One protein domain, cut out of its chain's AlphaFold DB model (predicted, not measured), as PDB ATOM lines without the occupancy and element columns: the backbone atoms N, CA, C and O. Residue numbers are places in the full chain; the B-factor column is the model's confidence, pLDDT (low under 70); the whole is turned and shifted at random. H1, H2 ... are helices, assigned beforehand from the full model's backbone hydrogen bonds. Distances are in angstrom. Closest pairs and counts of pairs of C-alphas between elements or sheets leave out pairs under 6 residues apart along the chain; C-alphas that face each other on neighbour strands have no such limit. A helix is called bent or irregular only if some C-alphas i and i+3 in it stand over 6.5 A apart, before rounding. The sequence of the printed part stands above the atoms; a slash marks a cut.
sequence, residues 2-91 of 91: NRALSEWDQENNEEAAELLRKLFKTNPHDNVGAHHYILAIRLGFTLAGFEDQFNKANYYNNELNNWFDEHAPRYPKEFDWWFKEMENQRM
ATOM      1  N   ASN A   2      28.067 -20.666   3.098       87.00
ATOM      2  CA  ASN A   2      26.615 -20.940   3.088       87.00
ATOM      3  C   ASN A   2      26.228 -22.414   3.285       87.00
ATOM      4  O   ASN A   2      25.318 -22.702   4.051       87.00
ATOM      5  N   ARG A   3      26.947 -23.354   2.652       92.94
ATOM      6  CA  ARG A   3      26.705 -24.788   2.870       92.94
ATOM      7  C   ARG A   3      26.931 -25.197   4.328       92.94
ATOM      8  O   ARG A   3      26.099 -25.888   4.881       92.94
ATOM      9  N   ALA A   4      28.018 -24.750   4.952       94.12
ATOM     10  CA  ALA A   4      28.337 -25.126   6.327       94.12
ATOM     11  C   ALA A   4      27.318 -24.577   7.335       94.12
ATOM     12  O   ALA A   4      26.924 -25.291   8.249       94.12
ATOM     13  N   LEU A   5      26.852 -23.340   7.134       93.12
ATOM     14  CA  LEU A   5      25.788 -22.762   7.959       93.12
ATOM     15  C   LEU A   5      24.459 -23.500   7.756       93.12
ATOM     16  O   LEU A   5      23.773 -23.766   8.730       93.12
ATOM     17  N   SER A   6      24.138 -23.911   6.524       95.81
ATOM     18  CA  SER A   6      22.948 -24.730   6.253       95.81
ATOM     19  C   SER A   6      23.001 -26.101   6.929       95.81
ATOM     20  O   SER A   6      21.968 -26.573   7.384       95.81
ATOM     21  N   GLU A   7      24.166 -26.753   6.981       96.81
ATOM     22  CA  GLU A   7      24.323 -28.017   7.717       96.81
ATOM     23  C   GLU A   7      24.135 -27.789   9.220       96.81
ATOM     24  O   GLU A   7      23.468 -28.570   9.892       96.81
ATOM     25  N   TRP A   8      24.674 -26.690   9.754       96.88
ATOM     26  CA  TRP A   8      24.533 -26.370  11.171       96.88
ATOM     27  C   TRP A   8      23.088 -26.036  11.560       96.88
ATOM     28  O   TRP A   8      22.619 -26.490  12.599       96.88
ATOM     29  N   ASP A   9      22.372 -25.295  10.713       95.69
ATOM     30  CA  ASP A   9      20.945 -24.991  10.885       95.69
ATOM     31  C   ASP A   9      20.078 -26.260  10.905       95.69
ATOM     32  O   ASP A   9      19.067 -26.330  11.597       95.69
ATOM     33  N   GLN A  10      20.519 -27.304  10.199       96.31
ATOM     34  CA  GLN A  10      19.907 -28.634  10.197       96.31
ATOM     35  C   GLN A  10      20.420 -29.543  11.328       96.31
ATOM     36  O   GLN A  10      20.180 -30.747  11.299       96.31
ATOM     37  N   GLU A  11      21.138 -28.989  12.311       94.38
ATOM     38  CA  GLU A  11      21.752 -29.697  13.445       94.38
ATOM     39  C   GLU A  11      22.829 -30.736  13.056       94.38
ATOM     40  O   GLU A  11      23.307 -31.502  13.901       94.38
ATOM     41  N   ASN A  12      23.314 -30.719  11.807       96.56
ATOM     42  CA  ASN A  12      24.419 -31.559  11.327       96.56
ATOM     43  C   ASN A  12      25.780 -30.987  11.774       96.56
ATOM     44  O   ASN A  12      26.655 -30.663  10.967       96.56
ATOM     45  N   ASN A  13      25.968 -30.864  13.090       96.06
ATOM     46  CA  ASN A  13      27.065 -30.128  13.726       96.06
ATOM     47  C   ASN A  13      28.470 -30.563  13.277       96.06
ATOM     48  O   ASN A  13      29.333 -29.717  13.042       96.06
ATOM     49  N   GLU A  14      28.734 -31.868  13.157       96.12
ATOM     50  CA  GLU A  14      30.081 -32.340  12.797       96.12
ATOM     51  C   GLU A  14      30.401 -32.082  11.314       96.12
ATOM     52  O   GLU A  14      31.515 -31.656  11.008       96.12
ATOM     53  N   GLU A  15      29.424 -32.236  10.410       96.75
ATOM     54  CA  GLU A  15      29.579 -31.916   8.980       96.75
ATOM     55  C   GLU A  15      29.785 -30.408   8.784       96.75
ATOM     56  O   GLU A  15      30.701 -29.974   8.077       96.75
ATOM     57  N   ALA A  16      28.987 -29.588   9.475       97.12
ATOM     58  CA  ALA A  16      29.153 -28.140   9.485       97.12
ATOM     59  C   ALA A  16      30.559 -27.737   9.948       97.12
ATOM     60  O   ALA A  16      31.245 -26.957   9.277       97.12
ATOM     61  N   ALA A  17      31.024 -28.309  11.062       96.75
ATOM     62  CA  ALA A  17      32.352 -28.041  11.591       96.75
ATOM     63  C   ALA A  17      33.457 -28.500  10.630       96.75
ATOM     64  O   ALA A  17      34.449 -27.793  10.465       96.75
ATOM     65  N   GLU A  18      33.305 -29.637   9.946       96.94
ATOM     66  CA  GLU A  18      34.286 -30.097   8.960       96.94
ATOM     67  C   GLU A  18      34.406 -29.127   7.773       96.94
ATOM     68  O   GLU A  18      35.518 -28.772   7.364       96.94
ATOM     69  N   LEU A  19      33.279 -28.650   7.242       96.19
ATOM     70  CA  LEU A  19      33.262 -27.663   6.163       96.19
ATOM     71  C   LEU A  19      33.886 -26.330   6.601       96.19
ATOM     72  O   LEU A  19      34.658 -25.737   5.841       96.19
ATOM     73  N   LEU A  20      33.598 -25.880   7.824       95.75
ATOM     74  CA  LEU A  20      34.199 -24.674   8.395       95.75
ATOM     75  C   LEU A  20      35.705 -24.840   8.615       95.75
ATOM     76  O   LEU A  20      36.461 -23.951   8.238       95.75
ATOM     77  N   ARG A  21      36.174 -25.985   9.126       95.44
ATOM     78  CA  ARG A  21      37.613 -26.280   9.265       95.44
ATOM     79  C   ARG A  21      38.332 -26.238   7.925       95.44
ATOM     80  O   ARG A  21      39.432 -25.695   7.844       95.44
ATOM     81  N   LYS A  22      37.739 -26.823   6.876       94.50
ATOM     82  CA  LYS A  22      38.304 -26.784   5.516       94.50
ATOM     83  C   LYS A  22      38.447 -25.339   5.044       94.50
ATOM     84  O   LYS A  22      39.524 -24.961   4.593       94.50
ATOM     85  N   LEU A  23      37.402 -24.529   5.214       92.69
ATOM     86  CA  LEU A  23      37.427 -23.109   4.866       92.69
ATOM     87  C   LEU A  23      38.500 -22.348   5.656       92.69
ATOM     88  O   LEU A  23      39.321 -21.651   5.062       92.69
ATOM     89  N   PHE A  24      38.537 -22.539   6.971       93.38
ATOM     90  CA  PHE A  24      39.460 -21.862   7.872       93.38
ATOM     91  C   PHE A  24      40.927 -22.175   7.546       93.38
ATOM     92  O   PHE A  24      41.749 -21.273   7.426       93.38
ATOM     93  N   LYS A  25      41.250 -23.444   7.269       91.12
ATOM     94  CA  LYS A  25      42.598 -23.850   6.836       91.12
ATOM     95  C   LYS A  25      43.017 -23.241   5.496       91.12
ATOM     96  O   LYS A  25      44.199 -22.995   5.293       91.12
ATOM     97  N   THR A  26      42.076 -23.017   4.576       89.94
ATOM     98  CA  THR A  26      42.377 -22.385   3.276       89.94
ATOM     99  C   THR A  26      42.518 -20.867   3.352       89.94
ATOM    100  O   THR A  26      43.108 -20.272   2.454       89.94
ATOM    101  N   ASN A  27      41.997 -20.241   4.408       87.06
ATOM    102  CA  ASN A  27      42.084 -18.803   4.625       87.06
ATOM    103  C   ASN A  27      42.423 -18.497   6.095       87.06
ATOM    104  O   ASN A  27      41.520 -18.159   6.861       87.06
ATOM    105  N   PRO A  28      43.709 -18.575   6.488       84.00
ATOM    106  CA  PRO A  28      44.126 -18.355   7.873       84.00
ATOM    107  C   PRO A  28      43.856 -16.943   8.403       84.00
ATOM    108  O   PRO A  28      43.740 -16.766   9.605       84.00
ATOM    109  N   HIS A  29      43.716 -15.934   7.538       82.44
ATOM    110  CA  HIS A  29      43.321 -14.586   7.974       82.44
ATOM    111  C   HIS A  29      41.862 -14.535   8.445       82.44
ATOM    112  O   HIS A  29      41.458 -13.605   9.131       82.44
ATOM    113  N   ASP A  30      41.077 -15.532   8.040       78.88
ATOM    114  CA  ASP A  30      39.706 -15.785   8.450       78.88
ATOM    115  C   ASP A  30      38.784 -14.563   8.507       78.88
ATOM    116  O   ASP A  30      37.980 -14.372   9.417       78.88
ATOM    117  N   ASN A  31      38.846 -13.765   7.443       74.56
ATOM    118  CA  ASN A  31      38.002 -12.584   7.251       74.56
ATOM    119  C   ASN A  31      36.492 -12.897   7.264       74.56
ATOM    120  O   ASN A  31      35.672 -11.986   7.308       74.56
ATOM    121  N   VAL A  32      36.124 -14.177   7.157       80.50
ATOM    122  CA  VAL A  32      34.736 -14.655   7.161       80.50
ATOM    123  C   VAL A  32      34.268 -15.092   8.553       80.50
ATOM    124  O   VAL A  32      33.082 -15.369   8.718       80.50
ATOM    125  N   GLY A  33      35.168 -15.158   9.538       87.38
ATOM    126  CA  GLY A  33      34.854 -15.519  10.919       87.38
ATOM    127  C   GLY A  33      34.554 -17.004  11.134       87.38
ATOM    128  O   GLY A  33      33.782 -17.335  12.030       87.38
ATOM    129  N   ALA A  34      35.118 -17.910  10.328       92.38
ATOM    130  CA  ALA A  34      34.914 -19.353  10.466       92.38
ATOM    131  C   ALA A  34      35.311 -19.880  11.859       92.38
ATOM    132  O   ALA A  34      34.627 -20.756  12.388       92.38
ATOM    133  N   HIS A  35      36.354 -19.324  12.480       93.31
ATOM    134  CA  HIS A  35      36.815 -19.650  13.829       93.31
ATOM    135  C   HIS A  35      35.717 -19.473  14.882       93.31
ATOM    136  O   HIS A  35      35.526 -20.362  15.714       93.31
ATOM    137  N   HIS A  36      34.936 -18.392  14.798       93.81
ATOM    138  CA  HIS A  36      33.811 -18.147  15.700       93.81
ATOM    139  C   HIS A  36      32.740 -19.233  15.586       93.81
ATOM    140  O   HIS A  36      32.300 -19.779  16.597       93.81
ATOM    141  N   TYR A  37      32.376 -19.609  14.359       94.75
ATOM    142  CA  TYR A  37      31.382 -20.654  14.116       94.75
ATOM    143  C   TYR A  37      31.864 -22.042  14.562       94.75
ATOM    144  O   TYR A  37      31.104 -22.790  15.172       94.75
ATOM    145  N   ILE A  38      33.136 -22.382  14.321       96.38
ATOM    146  CA  ILE A  38      33.728 -23.644  14.798       96.38
ATOM    147  C   ILE A  38      33.646 -23.714  16.326       96.38
ATOM    148  O   ILE A  38      33.234 -24.737  16.875       96.38
ATOM    149  N   LEU A  39      34.013 -22.630  17.012       96.62
ATOM    150  CA  LEU A  39      33.968 -22.570  18.470       96.62
ATOM    151  C   LEU A  39      32.534 -22.670  19.002       96.62
ATOM    152  O   LEU A  39      32.291 -23.412  19.952       96.62
ATOM    153  N   ALA A  40      31.580 -21.993  18.359       96.06
ATOM    154  CA  ALA A  40      30.168 -22.042  18.727       96.06
ATOM    155  C   ALA A  40      29.613 -23.472  18.638       96.06
ATOM    156  O   ALA A  40      29.040 -23.974  19.605       96.06
ATOM    157  N   ILE A  41      29.877 -24.170  17.528       96.94
ATOM    158  CA  ILE A  41      29.498 -25.580  17.359       96.94
ATOM    159  C   ILE A  41      30.124 -26.446  18.459       96.94
ATOM    160  O   ILE A  41      29.453 -27.284  19.059       96.94
ATOM    161  N   ARG A  42      31.411 -26.239  18.771       96.88
ATOM    162  CA  ARG A  42      32.120 -27.005  19.810       96.88
ATOM    163  C   ARG A  42      31.621 -26.749  21.229       96.88
ATOM    164  O   ARG A  42      31.779 -27.622  22.084       96.88
ATOM    165  N   LEU A  43      31.020 -25.592  21.472       95.69
ATOM    166  CA  LEU A  43      30.362 -25.241  22.729       95.69
ATOM    167  C   LEU A  43      28.885 -25.671  22.772       95.69
ATOM    168  O   LEU A  43      28.234 -25.478  23.794       95.69
ATOM    169  N   GLY A  44      28.369 -26.287  21.703       96.06
ATOM    170  CA  GLY A  44      27.003 -26.805  21.645       96.06
ATOM    171  C   GLY A  44      25.944 -25.757  21.308       96.06
ATOM    172  O   GLY A  44      24.771 -25.968  21.605       96.06
ATOM    173  N   PHE A  45      26.332 -24.633  20.702       95.19
ATOM    174  CA  PHE A  45      25.368 -23.663  20.194       95.19
ATOM    175  C   PHE A  45      24.606 -24.213  18.985       95.19
ATOM    176  O   PHE A  45      25.158 -24.936  18.151       95.19
ATOM    177  N   THR A  46      23.349 -23.795  18.855       95.56
ATOM    178  CA  THR A  46      22.638 -23.810  17.573       95.56
ATOM    179  C   THR A  46      22.999 -22.556  16.782       95.56
ATOM    180  O   THR A  46      23.374 -21.539  17.376       95.56
ATOM    181  N   LEU A  47      22.843 -22.598  15.454       93.25
ATOM    182  CA  LEU A  47      23.063 -21.420  14.611       93.25
ATOM    183  C   LEU A  47      22.208 -20.238  15.088       93.25
ATOM    184  O   LEU A  47      22.744 -19.172  15.377       93.25
ATOM    185  N   ALA A  48      20.906 -20.460  15.277       92.31
ATOM    186  CA  ALA A  48      19.985 -19.431  15.750       92.31
ATOM    187  C   ALA A  48      20.371 -18.865  17.129       92.31
ATOM    188  O   ALA A  48      20.280 -17.660  17.342       92.31
ATOM    189  N   GLY A  49      20.825 -19.707  18.066       93.38
ATOM    190  CA  GLY A  49      21.250 -19.252  19.393       93.38
ATOM    191  C   GLY A  49      22.536 -18.426  19.348       93.38
ATOM    192  O   GLY A  49      22.664 -17.431  20.057       93.38
ATOM    193  N   PHE A  50      23.477 -18.810  18.485       91.94
ATOM    194  CA  PHE A  50      24.698 -18.043  18.265       91.94
ATOM    195  C   PHE A  50      24.405 -16.692  17.596       91.94
ATOM    196  O   PHE A  50      24.909 -15.661  18.043       91.94
ATOM    197  N   GLU A  51      23.558 -16.678  16.565       88.81
ATOM    198  CA  GLU A  51      23.143 -15.447  15.891       88.81
ATOM    199  C   GLU A  51      22.349 -14.522  16.820       88.81
ATOM    200  O   GLU A  51      22.629 -13.328  16.849       88.81
ATOM    201  N   ASP A  52      21.429 -15.037  17.641       88.50
ATOM    202  CA  ASP A  52      20.721 -14.211  18.629       88.50
ATOM    203  C   ASP A  52      21.692 -13.588  19.638       88.50
ATOM    204  O   ASP A  52      21.570 -12.408  19.970       88.50
ATOM    205  N   GLN A  53      22.693 -14.345  20.096       86.88
ATOM    206  CA  GLN A  53      23.649 -13.856  21.081       86.88
ATOM    207  C   GLN A  53      24.589 -12.784  20.514       86.88
ATOM    208  O   GLN A  53      24.813 -11.774  21.184       86.88
ATOM    209  N   PHE A  54      25.130 -12.983  19.309       84.25
ATOM    210  CA  PHE A  54      26.243 -12.176  18.793       84.25
ATOM    211  C   PHE A  54      25.906 -11.310  17.570       84.25
ATOM    212  O   PHE A  54      26.632 -10.358  17.294       84.25
ATOM    213  N   ASN A  55      24.803 -11.560  16.859       74.25
ATOM    214  CA  ASN A  55      24.379 -10.778  15.689       74.25
ATOM    215  C   ASN A  55      23.354  -9.686  16.059       74.25
ATOM    216  O   ASN A  55      22.366  -9.446  15.359       74.25
ATOM    217  N   LYS A  56      23.579  -8.991  17.183       61.53
ATOM    218  CA  LYS A  56      22.750  -7.854  17.602       61.53
ATOM    219  C   LYS A  56      23.240  -6.580  16.911       61.53
ATOM    220  O   LYS A  56      24.186  -5.937  17.348       61.53
ATOM    221  N   ALA A  57      22.546  -6.191  15.843       49.84
ATOM    222  CA  ALA A  57      22.594  -4.846  15.258       49.84
ATOM    223  C   ALA A  57      23.919  -4.401  14.589       49.84
ATOM    224  O   ALA A  57      24.342  -3.258  14.757       49.84
ATOM    225  N   ASN A  58      24.507  -5.240  13.724       48.47
ATOM    226  CA  ASN A  58      25.563  -4.850  12.763       48.47
ATOM    227  C   ASN A  58      26.924  -4.414  13.338       48.47
ATOM    228  O   ASN A  58      27.745  -3.864  12.602       48.47
ATOM    229  N   TYR A  59      27.222  -4.702  14.603       48.50
ATOM    230  CA  TYR A  59      28.576  -4.550  15.132       48.50
ATOM    231  C   TYR A  59      29.117  -5.916  15.540       48.50
ATOM    232  O   TYR A  59      28.619  -6.521  16.485       48.50
ATOM    233  N   TYR A  60      30.180  -6.373  14.869       52.97
ATOM    234  CA  TYR A  60      31.112  -7.329  15.467       52.97
ATOM    235  C   TYR A  60      31.802  -6.603  16.621       52.97
ATOM    236  O   TYR A  60      32.851  -5.982  16.463       52.97
ATOM    237  N   ASN A  61      31.110  -6.556  17.753       60.31
ATOM    238  CA  ASN A  61      31.579  -5.875  18.939       60.31
ATOM    239  C   ASN A  61      32.764  -6.666  19.506       60.31
ATOM    240  O   ASN A  61      32.839  -7.886  19.338       60.31
ATOM    241  N   ASN A  62      33.663  -5.988  20.218       74.06
ATOM    242  CA  ASN A  62      34.794  -6.618  20.909       74.06
ATOM    243  C   ASN A  62      34.369  -7.833  21.757       74.06
ATOM    244  O   ASN A  62      35.182  -8.701  22.025       74.06
ATOM    245  N   GLU A  63      33.094  -7.923  22.139       83.81
ATOM    246  CA  GLU A  63      32.473  -9.062  22.812       83.81
ATOM    247  C   GLU A  63      32.646 -10.404  22.091       83.81
ATOM    248  O   GLU A  63      32.949 -11.382  22.767       83.81
ATOM    249  N   LEU A  64      32.501 -10.478  20.760       86.88
ATOM    250  CA  LEU A  64      32.667 -11.753  20.047       86.88
ATOM    251  C   LEU A  64      34.133 -12.204  20.060       86.88
ATOM    252  O   LEU A  64      34.415 -13.365  20.349       86.88
ATOM    253  N   ASN A  65      35.058 -11.270  19.819       85.81
ATOM    254  CA  ASN A  65      36.491 -11.559  19.867       85.81
ATOM    255  C   ASN A  65      36.930 -11.914  21.296       85.81
ATOM    256  O   ASN A  65      37.625 -12.900  21.496       85.81
ATOM    257  N   ASN A  66      36.460 -11.176  22.306       89.00
ATOM    258  CA  ASN A  66      36.747 -11.466  23.712       89.00
ATOM    259  C   ASN A  66      36.199 -12.839  24.124       89.00
ATOM    260  O   ASN A  66      36.881 -13.601  24.808       89.00
ATOM    261  N   TRP A  67      34.975 -13.168  23.702       92.62
ATOM    262  CA  TRP A  67      34.379 -14.482  23.931       92.62
ATOM    263  C   TRP A  67      35.220 -15.588  23.295       92.62
ATOM    264  O   TRP A  67      35.460 -16.620  23.930       92.62
ATOM    265  N   PHE A  68      35.695 -15.363  22.069       93.00
ATOM    266  CA  PHE A  68      36.577 -16.293  21.386       93.00
ATOM    267  C   PHE A  68      37.889 -16.479  22.148       93.00
ATOM    268  O   PHE A  68      38.233 -17.614  22.470       93.00
ATOM    269  N   ASP A  69      38.574 -15.393  22.504       91.56
ATOM    270  CA  ASP A  69      39.851 -15.425  23.226       91.56
ATOM    271  C   ASP A  69      39.738 -16.156  24.575       91.56
ATOM    272  O   ASP A  69      40.656 -16.871  24.983       91.56
ATOM    273  N   GLU A  70      38.595 -16.049  25.255       95.44
ATOM    274  CA  GLU A  70      38.335 -16.752  26.514       95.44
ATOM    275  C   GLU A  70      38.125 -18.271  26.330       95.44
ATOM    276  O   GLU A  70      38.537 -19.078  27.173       95.44
ATOM    277  N   HIS A  71      37.459 -18.684  25.249       96.12
ATOM    278  CA  HIS A  71      36.970 -20.059  25.092       96.12
ATOM    279  C   HIS A  71      37.826 -20.912  24.151       96.12
ATOM    280  O   HIS A  71      38.000 -22.109  24.401       96.12
ATOM    281  N   ALA A  72      38.389 -20.323  23.098       95.81
ATOM    282  CA  ALA A  72      39.193 -21.013  22.095       95.81
ATOM    283  C   ALA A  72      40.398 -21.785  22.669       95.81
ATOM    284  O   ALA A  72      40.621 -22.912  22.215       95.81
ATOM    285  N   PRO A  73      41.116 -21.309  23.714       95.81
ATOM    286  CA  PRO A  73      42.211 -22.070  24.326       95.81
ATOM    287  C   PRO A  73      41.804 -23.448  24.879       95.81
ATOM    288  O   PRO A  73      42.652 -24.319  25.064       95.81
ATOM    289  N   ARG A  74      40.507 -23.688  25.126       96.81
ATOM    290  CA  ARG A  74      39.986 -24.994  25.576       96.81
ATOM    291  C   ARG A  74      39.910 -26.027  24.445       96.81
ATOM    292  O   ARG A  74      39.728 -27.213  24.718       96.81
ATOM    293  N   TYR A  75      40.070 -25.601  23.192       96.44
ATOM    294  CA  TYR A  75      39.962 -26.434  21.993       96.44
ATOM    295  C   TYR A  75      41.265 -26.419  21.170       96.44
ATOM    296  O   TYR A  75      41.254 -26.059  19.991       96.44
ATOM    297  N   PRO A  76      42.396 -26.881  21.739       95.06
ATOM    298  CA  PRO A  76      43.710 -26.785  21.096       95.06
ATOM    299  C   PRO A  76      43.778 -27.506  19.742       95.06
ATOM    300  O   PRO A  76      44.438 -27.052  18.811       95.06
ATOM    301  N   LYS A  77      43.025 -28.603  19.577       94.06
ATOM    302  CA  LYS A  77      42.929 -29.332  18.298       94.06
ATOM    303  C   LYS A  77      42.358 -28.487  17.156       94.06
ATOM    304  O   LYS A  77      42.667 -28.764  16.001       94.06
ATOM    305  N   GLU A  78      41.512 -27.512  17.473       93.69
ATOM    306  CA  GLU A  78      40.888 -26.633  16.484       93.69
ATOM    307  C   GLU A  78      41.759 -25.401  16.206       93.69
ATOM    308  O   GLU A  78      41.846 -24.987  15.050       93.69
ATOM    309  N   PHE A  79      42.434 -24.851  17.228       95.62
ATOM    310  CA  PHE A  79      42.989 -23.491  17.159       95.62
ATOM    311  C   PHE A  79      44.502 -23.352  17.395       95.62
ATOM    312  O   PHE A  79      45.063 -22.351  16.962       95.62
ATOM    313  N   ASP A  80      45.212 -24.328  17.980       94.81
ATOM    314  CA  ASP A  80      46.650 -24.161  18.295       94.81
ATOM    315  C   ASP A  80      47.509 -23.881  17.061       94.81
ATOM    316  O   ASP A  80      48.466 -23.110  17.114       94.81
ATOM    317  N   TRP A  81      47.195 -24.539  15.943       93.94
ATOM    318  CA  TRP A  81      47.904 -24.315  14.684       93.94
ATOM    319  C   TRP A  81      47.708 -22.877  14.196       93.94
ATOM    320  O   TRP A  81      48.643 -22.274  13.679       93.94
ATOM    321  N   TRP A  82      46.513 -22.325  14.402       92.94
ATOM    322  CA  TRP A  82      46.159 -20.987  13.962       92.94
ATOM    323  C   TRP A  82      46.776 -19.916  14.856       92.94
ATOM    324  O   TRP A  82      47.330 -18.950  14.345       92.94
ATOM    325  N   PHE A  83      46.782 -20.111  16.178       91.94
ATOM    326  CA  PHE A  83      47.466 -19.195  17.094       91.94
ATOM    327  C   PHE A  83      48.952 -19.051  16.755       91.94
ATOM    328  O   PHE A  83      49.463 -17.935  16.707       91.94
ATOM    329  N   LYS A  84      49.621 -20.163  16.431       91.94
ATOM    330  CA  LYS A  84      51.020 -20.158  15.973       91.94
ATOM    331  C   LYS A  84      51.190 -19.438  14.635       91.94
ATOM    332  O   LYS A  84      52.143 -18.688  14.460       91.94
ATOM    333  N   GLU A  85      50.274 -19.660  13.694       89.31
ATOM    334  CA  GLU A  85      50.281 -18.990  12.389       89.31
ATOM    335  C   GLU A  85      50.153 -17.463  12.545       89.31
ATOM    336  O   GLU A  85      50.936 -16.714  11.966       89.31
ATOM    337  N   MET A  86      49.231 -16.995  13.390       86.94
ATOM    338  CA  MET A  86      49.018 -15.566  13.651       86.94
ATOM    339  C   MET A  86      50.175 -14.915  14.421       86.94
ATOM    340  O   MET A  86      50.485 -13.749  14.182       86.94
ATOM    341  N   GLU A  87      50.822 -15.640  15.336       87.69
ATOM    342  CA  GLU A  87      52.022 -15.168  16.037       87.69
ATOM    343  C   GLU A  87      53.191 -14.965  15.061       87.69
ATOM    344  O   GLU A  87      53.830 -13.913  15.074       87.69
ATOM    345  N   ASN A  88      53.414 -15.920  14.152       83.25
ATOM    346  CA  ASN A  88      54.470 -15.842  13.140       83.25
ATOM    347  C   ASN A  88      54.289 -14.670  12.166       83.25
ATOM    348  O   ASN A  88      55.274 -14.107  11.709       83.25
ATOM    349  N   GLN A  89      53.048 -14.292  11.851       75.50
ATOM    350  CA  GLN A  89      52.749 -13.168  10.956       75.50
ATOM    351  C   GLN A  89      52.868 -11.790  11.629       75.50
ATOM    352  O   GLN A  89      52.803 -10.766  10.947       75.50
ATOM    353  N   ARG A  90      53.016 -11.744  12.961       66.94
ATOM    354  CA  ARG A  90      53.250 -10.511  13.733       66.94
ATOM    355  C   ARG A  90      54.738 -10.208  13.959       66.94
ATOM    356  O   ARG A  90      55.035  -9.130  14.477       66.94
ATOM    357  N   MET A  91      55.630 -11.138  13.611       53.56
ATOM    358  CA  MET A  91      57.093 -10.995  13.672       53.56
ATOM    359  C   MET A  91      57.666 -10.555  12.325       53.56
ATOM    360  O   MET A  91      58.646  -9.779  12.353       53.56
TER     361      MET A  91
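AT A GLANCE: This is residues 2 to 91 of the 91 residues of an uncharacterized protein of Aliifodinibius sediminis (UniProt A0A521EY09). Three helices, H1, H2 and H3, fold back on one another as two successive hairpins, with H3 near the middle. H5 packs across H3, H4 meets H1 at about a right angle, and H6 turns a corner from H5 towards one end of the longest axis; residues 56 to 62, of which 62 belongs to H5, stick out. The printed part has 90 residues with six named helices, H1 to H6 in chain order, and no named strand: all helix. It is compact, with a radius of gyration of the C-alphas of 12.9 A and spans of 40 by 28 by 22 A.

IN THESE COORDINATES: H1, residues 2 to 9, begins at C-alpha 2 (26.615, -20.940, 3.088). H2, residues 13 to 26, is 20.1 A long. H3 is residues 34 to 42 and H4 residues 47 to 54. H5, residues 62 to 74, is 19.7 A long and only just irregular: C-alphas 70 and 73 are 6.9 A apart. H6, residues 76 to 88, is 17.3 A long, irregular with C-alphas 78 and 81 7.6 A apart, and ends at C-alpha 88 (54.470, -15.842, 13.140).

HOW THE PARTS SIT: The hairpin H1 and H2 touches, closest at C-alphas of Ala 4 and Ala 16, 4.4 A. The hairpin H2 and H3 touches at C-alphas of Ala 17 and Ile 38, 5.6 A. H4 touches H1, about perpendicular at 83 degrees, closest at C-alphas of Asp 9 and Leu 47, 5.6 A. H5 touches H3 at a steep tilt of 57 degrees, closest at C-alphas of Leu 39 and Ala 72, 6.5 A. H5 and H6 only just touch, with 3 pairs of C-alphas within 8 A, and only at the corner, closest at Ala 72 and Phe 79, 6.7 A. H4 and H6 are apart. Every O i to N i+4 pair is within hydrogen-bond range in H1, H2, H3 and H4, against 7 of 9 in H5 and in H6.

THE WHOLE: The C-alphas farthest apart, Gln 10 and Met 91, are 41.3 A apart. The printed part has no cut and no long link. pLDDT is under 70 at residues 56 to 61 and 90 to 91.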